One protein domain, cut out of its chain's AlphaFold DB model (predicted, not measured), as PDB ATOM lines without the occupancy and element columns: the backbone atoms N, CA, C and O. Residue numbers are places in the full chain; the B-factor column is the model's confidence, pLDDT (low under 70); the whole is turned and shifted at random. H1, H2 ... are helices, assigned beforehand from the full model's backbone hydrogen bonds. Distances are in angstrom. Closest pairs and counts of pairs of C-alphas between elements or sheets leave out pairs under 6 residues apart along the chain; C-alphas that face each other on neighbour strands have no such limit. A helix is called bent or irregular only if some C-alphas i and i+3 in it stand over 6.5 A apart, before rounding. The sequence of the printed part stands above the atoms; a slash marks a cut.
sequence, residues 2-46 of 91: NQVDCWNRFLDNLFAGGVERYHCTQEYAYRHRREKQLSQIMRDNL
ATOM      1  N   ASN A   2      33.238  -1.217  51.654       78.75
ATOM      2  CA  ASN A   2      31.780  -1.261  51.746       78.75
ATOM      3  C   ASN A   2      31.208  -1.532  50.341       78.75
ATOM      4  O   ASN A   2      31.797  -1.117  49.344       78.75
ATOM      5  N   GLN A   3      30.080  -2.233  50.245       77.19
ATOM      6  CA  GLN A   3      29.389  -2.499  48.981       77.19
ATOM      7  C   GLN A   3      29.114  -1.202  48.200       77.19
ATOM      8  O   GLN A   3      29.220  -1.185  46.976       77.19
ATOM      9  N   VAL A   4      28.846  -0.108  48.917       74.31
ATOM     10  CA  VAL A   4      28.682   1.240  48.354       74.31
ATOM     11  C   VAL A   4      29.952   1.727  47.642       74.31
ATOM     12  O   VAL A   4      29.871   2.226  46.525       74.31
ATOM     13  N   ASP A   5      31.136   1.514  48.225       80.38
ATOM     14  CA  ASP A   5      32.412   1.932  47.623       80.38
ATOM     15  C   ASP A   5      32.718   1.145  46.341       80.38
ATOM     16  O   ASP A   5      33.250   1.693  45.374       80.38
ATOM     17  N   CYS A   6      32.368  -0.147  46.316       76.75
ATOM     18  CA  CYS A   6      32.502  -0.988  45.126       76.75
ATOM     19  C   CYS A   6      31.611  -0.487  43.984       76.75
ATOM     20  O   CYS A   6      32.063  -0.422  42.841       76.75
ATOM     21  N   TRP A   7      30.366  -0.118  44.296       68.88
ATOM     22  CA  TRP A   7      29.426   0.425  43.318       68.88
ATOM     23  C   TRP A   7      29.870   1.780  42.778       68.88
ATOM     24  O   TRP A   7      29.871   1.963  41.563       68.88
ATOM     25  N   ASN A   8      30.320   2.689  43.643       70.25
ATOM     26  CA  ASN A   8      30.825   3.993  43.213       70.25
ATOM     27  C   ASN A   8      32.017   3.837  42.264       70.25
ATOM     28  O   ASN A   8      32.001   4.371  41.161       70.25
ATOM     29  N   ARG A   9      32.997   2.998  42.621       76.81
ATOM     30  CA  ARG A   9      34.165   2.749  41.764       76.81
ATOM     31  C   ARG A   9      33.790   2.094  40.428       76.81
ATOM     32  O   ARG A   9      34.419   2.372  39.411       76.81
ATOM     33  N   PHE A  10      32.789   1.213  40.411       76.12
ATOM     34  CA  PHE A  10      32.282   0.633  39.165       76.12
ATOM     35  C   PHE A  10      31.646   1.697  38.263       76.12
ATOM     36  O   PHE A  10      31.948   1.737  37.070       76.12
ATOM     37  N   LEU A  11      30.806   2.569  38.828       72.69
ATOM     38  CA  LEU A  11      30.161   3.657  38.096       72.69
ATOM     39  C   LEU A  11      31.183   4.667  37.564       72.69
ATOM     40  O   LEU A  11      31.096   5.036  36.395       72.69
ATOM     41  N   ASP A  12      32.186   5.033  38.365       73.38
ATOM     42  CA  ASP A  12      33.275   5.925  37.946       73.38
ATOM     43  C   ASP A  12      34.037   5.347  36.746       73.38
ATOM     44  O   ASP A  12      34.276   6.042  35.759       73.38
ATOM     45  N   ASN A  13      34.364   4.052  36.788       78.56
ATOM     46  CA  ASN A  13      35.061   3.375  35.694       78.56
ATOM     47  C   ASN A  13      34.196   3.263  34.432       78.56
ATOM     48  O   ASN A  13      34.694   3.445  33.318       78.56
ATOM     49  N   LEU A  14      32.906   2.956  34.590       72.56
ATOM     50  CA  LEU A  14      31.962   2.889  33.475       72.56
ATOM     51  C   LEU A  14      31.820   4.258  32.804       72.56
ATOM     52  O   LEU A  14      31.852   4.348  31.576       72.56
ATOM     53  N   PHE A  15      31.704   5.314  33.610       69.88
ATOM     54  CA  PHE A  15      31.615   6.687  33.136       69.88
ATOM     55  C   PHE A  15      32.900   7.113  32.424       69.88
ATOM     56  O   PHE A  15      32.834   7.542  31.273       69.88
ATOM     57  N   ALA A  16      34.066   6.914  33.045       77.06
ATOM     58  CA  ALA A  16      35.362   7.237  32.449       77.06
ATOM     59  C   ALA A  16      35.556   6.534  31.095       77.06
ATOM     60  O   ALA A  16      35.858   7.182  30.095       77.06
ATOM     61  N   GLY A  17      35.275   5.229  31.025       80.88
ATOM     62  CA  GLY A  17      35.381   4.467  29.778       80.88
ATOM     63  C   GLY A  17      34.337   4.849  28.719       80.88
ATOM     64  O   GLY A  17      34.552   4.616  27.528       80.88
ATOM     65  N   GLY A  18      33.193   5.407  29.125       75.06
ATOM     66  CA  GLY A  18      32.203   5.989  28.219       75.06
ATOM     67  C   GLY A  18      32.673   7.324  27.640       75.06
ATOM     68  O   GLY A  18      32.596   7.529  26.430       75.06
ATOM     69  N   VAL A  19      33.225   8.194  28.489       74.31
ATOM     70  CA  VAL A  19      33.780   9.500  28.104       74.31
ATOM     71  C   VAL A  19      34.976   9.340  27.164       74.31
ATOM     72  O   VAL A  19      35.012   9.979  26.114       74.31
ATOM     73  N   GLU A  20      35.914   8.442  27.469       82.88
ATOM     74  CA  GLU A  20      37.049   8.150  26.585       82.88
ATOM     75  C   GLU A  20      36.586   7.682  25.201       82.88
ATOM     76  O   GLU A  20      37.045   8.190  24.178       82.88
ATOM     77  N   ARG A  21      35.614   6.762  25.155       80.38
ATOM     78  CA  ARG A  21      35.040   6.295  23.887       80.38
ATOM     79  C   ARG A  21      34.356   7.416  23.120       80.38
ATOM     80  O   ARG A  21      34.529   7.496  21.906       80.38
ATOM     81  N   TYR A  22      33.620   8.287  23.809       76.44
ATOM     82  CA  TYR A  22      32.998   9.457  23.198       76.44
ATOM     83  C   TYR A  22      34.039  10.401  22.583       76.44
ATOM     84  O   TYR A  22      33.872  10.816  21.436       76.44
ATOM     85  N   HIS A  23      35.152  10.663  23.273       83.81
ATOM     86  CA  HIS A  23      36.243  11.492  22.751       83.81
ATOM     87  C   HIS A  23      36.883  10.944  21.467       83.81
ATOM     88  O   HIS A  23      37.402  11.718  20.663       83.81
ATOM     89  N   CYS A  24      36.811   9.631  21.236       87.06
ATOM     90  CA  CYS A  24      37.282   8.999  20.003       87.06
ATOM     91  C   CYS A  24      36.266   9.042  18.845       87.06
ATOM     92  O   CYS A  24      36.586   8.604  17.739       87.06
ATOM     93  N   THR A  25      35.041   9.533  19.060       84.44
ATOM     94  CA  THR A  25      34.012   9.575  18.010       84.44
ATOM     95  C   THR A  25      34.227  10.722  17.019       84.44
ATOM     96  O   THR A  25      34.738  11.794  17.352       84.44
ATOM     97  N   GLN A  26      33.759  10.529  15.780       84.75
ATOM     98  CA  GLN A  26      33.707  11.608  14.786       84.75
ATOM     99  C   GLN A  26      32.764  12.740  15.210       84.75
ATOM    100  O   GLN A  26      33.020  13.902  14.897       84.75
ATOM    101  N   GLU A  27      31.700  12.410  15.945       83.12
ATOM    102  CA  GLU A  27      30.752  13.384  16.480       83.12
ATOM    103  C   GLU A  27      31.441  14.363  17.435       83.12
ATOM    104  O   GLU A  27      31.316  15.578  17.264       83.12
ATOM    105  N   TYR A  28      32.234  13.851  18.384       80.12
ATOM    106  CA  TYR A  28      33.011  14.689  19.295       80.12
ATOM    107  C   TYR A  28      33.992  15.589  18.535       80.12
ATOM    108  O   TYR A  28      34.036  16.797  18.767       80.12
ATOM    109  N   ALA A  29      34.733  15.031  17.572       82.31
ATOM    110  CA  ALA A  29      35.677  15.799  16.764       82.31
ATOM    111  C   ALA A  29      34.989  16.925  15.964       82.31
ATOM    112  O   ALA A  29      35.512  18.042  15.882       82.31
ATOM    113  N   TYR A  30      33.807  16.657  15.400       85.56
ATOM    114  CA  TYR A  30      32.996  17.655  14.706       85.56
ATOM    115  C   TYR A  30      32.520  18.759  15.657       85.56
ATOM    116  O   TYR A  30      32.739  19.939  15.370       85.56
ATOM    117  N   ARG A  31      31.926  18.391  16.803       81.88
ATOM    118  CA  ARG A  31      31.473  19.349  17.825       81.88
ATOM    119  C   ARG A  31      32.616  20.241  18.290       81.88
ATOM    120  O   ARG A  31      32.478  21.459  18.265       81.88
ATOM    121  N   HIS A  32      33.759  19.653  18.623       81.75
ATOM    122  CA  HIS A  32      34.907  20.400  19.123       81.75
ATOM    123  C   HIS A  32      35.493  21.354  18.066       81.75
ATOM    124  O   HIS A  32      35.901  22.475  18.372       81.75
ATOM    125  N   ARG A  33      35.495  20.958  16.784       87.81
ATOM    126  CA  ARG A  33      35.871  21.864  15.686       87.81
ATOM    127  C   ARG A  33      34.884  23.025  15.553       87.81
ATOM    128  O   ARG A  33      35.318  24.162  15.379       87.81
ATOM    129  N   ARG A  34      33.579  22.751  15.615       86.69
ATOM    130  CA  ARG A  34      32.522  23.773  15.537       86.69
ATOM    131  C   ARG A  34      32.597  24.760  16.693       86.69
ATOM    132  O   ARG A  34      32.462  25.953  16.458       86.69
ATOM    133  N   GLU A  35      32.864  24.272  17.897       84.12
ATOM    134  CA  GLU A  35      33.058  25.093  19.090       84.12
ATOM    135  C   GLU A  35      34.210  26.086  18.894       84.12
ATOM    136  O   GLU A  35      34.003  27.288  19.023       84.12
ATOM    137  N   LYS A  36      35.382  25.622  18.436       83.69
ATOM    138  CA  LYS A  36      36.511  26.515  18.119       83.69
ATOM    139  C   LYS A  36      36.165  27.563  17.062       83.69
ATOM    140  O   LYS A  36      36.563  28.715  17.196       83.69
ATOM    141  N   GLN A  37      35.434  27.176  16.015       86.00
ATOM    142  CA  GLN A  37      34.991  28.111  14.973       86.00
ATOM    143  C   GLN A  37      34.048  29.179  15.530       86.00
ATOM    144  O   GLN A  37      34.206  30.354  15.211       86.00
ATOM    145  N   LEU A  38      33.094  28.784  16.373       83.62
ATOM    146  CA  LEU A  38      32.184  29.703  17.053       83.62
ATOM    147  C   LEU A  38      32.946  30.665  17.965       83.62
ATOM    148  O   LEU A  38      32.747  31.871  17.851       83.62
ATOM    149  N   SER A  39      33.880  30.168  18.780       81.88
ATOM    150  CA  SER A  39      34.707  31.022  19.641       81.88
ATOM    151  C   SER A  39      35.548  32.021  18.841       81.88
ATOM    152  O   SER A  39      35.717  33.161  19.268       81.88
ATOM    153  N   GLN A  40      36.069  31.615  17.678       84.44
ATOM    154  CA  GLN A  40      36.815  32.498  16.778       84.44
ATOM    155  C   GLN A  40      35.913  33.607  16.213       84.44
ATOM    156  O   GLN A  40      36.269  34.777  16.275       84.44
ATOM    157  N   ILE A  41      34.721  33.250  15.718       84.75
ATOM    158  CA  ILE A  41      33.739  34.216  15.198       84.75
ATOM    159  C   ILE A  41      33.334  35.205  16.291       84.75
ATOM    160  O   ILE A  41      33.305  36.407  16.043       84.75
ATOM    161  N   MET A  42      33.075  34.705  17.500       78.38
ATOM    162  CA  MET A  42      32.713  35.543  18.639       78.38
ATOM    163  C   MET A  42      33.822  36.506  19.036       78.38
ATOM    164  O   MET A  42      33.540  37.630  19.430       78.38
ATOM    165  N   ARG A  43      35.084  36.095  18.915       79.31
ATOM    166  CA  ARG A  43      36.222  36.955  19.236       79.31
ATOM    167  C   ARG A  43      36.447  38.035  18.181       79.31
ATOM    168  O   ARG A  43      36.627  39.195  18.556       79.31
ATOM    169  N   ASP A  44      36.438  37.643  16.909       84.50
ATOM    170  CA  ASP A  44      37.039  38.426  15.824       84.50
ATOM    171  C   ASP A  44      36.017  39.229  14.998       84.50
ATOM    172  O   ASP A  44      36.390  40.234  14.398       84.50
ATOM    173  N   ASN A  45      34.743  38.812  14.956       81.81
ATOM    174  CA  ASN A  45      33.768  39.329  13.982       81.81
ATOM    175  C   ASN A  45      32.579  40.084  14.589       81.81
ATOM    176  O   ASN A  45      31.749  40.586  13.834       81.81
ATOM    177  N   LEU A  46      32.468  40.137  15.915       82.75
ATOM    178  CA  LEU A  46      31.356  40.792  16.604       82.75
ATOM    179  C   LEU A  46      31.809  42.084  17.270       82.75
ATOM    180  O   LEU A  46      32.915  42.161  17.817       82.75
TER     181      LEU A  46
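This is residues 2 to 46 of the 91 residues of an uncharacterized protein of [Clostridium] methylpentosum DSM 5476 (UniProt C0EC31). Two long helices, H1 and H2, meet near their ends at a tight turn and open away from each other as a wide V. There is no packed core: the arms share few contacts, found beside the corner, and each arm reaches outward from it. The printed part has 45 residues with two named helices, H1 then H2 along the chain, and no named strand; the class is all helix. The whole is extended, with a radius of gyration of the C-alphas of 17.4 A and spans of 55 by 21 by 7 A.

H1 runs from Gln 3 to His 23, 21 residues and 30.5 A from first to last C-alpha. It begins with C-alpha 3 at (29.389, -2.499, 48.981) and ends with C-alpha 23 at (36.243, 11.492, 22.751). After Cys 24 and Thr 25, H2 runs from Gln 26 to Asp 44, 19 residues and 27.0 A long. Its last C-alpha, 44, is at (37.039, 38.426, 15.824).

H1 and H2 are close but not clearly touching, with 2 pairs of C-alphas within 8 A. Their closest C-alphas, those of Tyr 22 and Tyr 28, are 6.5 A apart. Their lines are only just about perpendicular, at 70.2 degrees. Their centres are 27.9 A apart. The link from H1 to H2 is tight, 2 residues. In H1 and H2 every O i to N i+4 pair is within hydrogen-bond range. Neither helix is bent or irregular.

The two C-alphas farthest apart, those of Asn 2 and Asn 45, are 55.5 A from each other. Residues 2 to 22, 24 to 31 and 33 to 46 stand free. The printed part has no cut and no long link. The mean pLDDT of the printed part is 80.0; residues 7 and 15 are under 70.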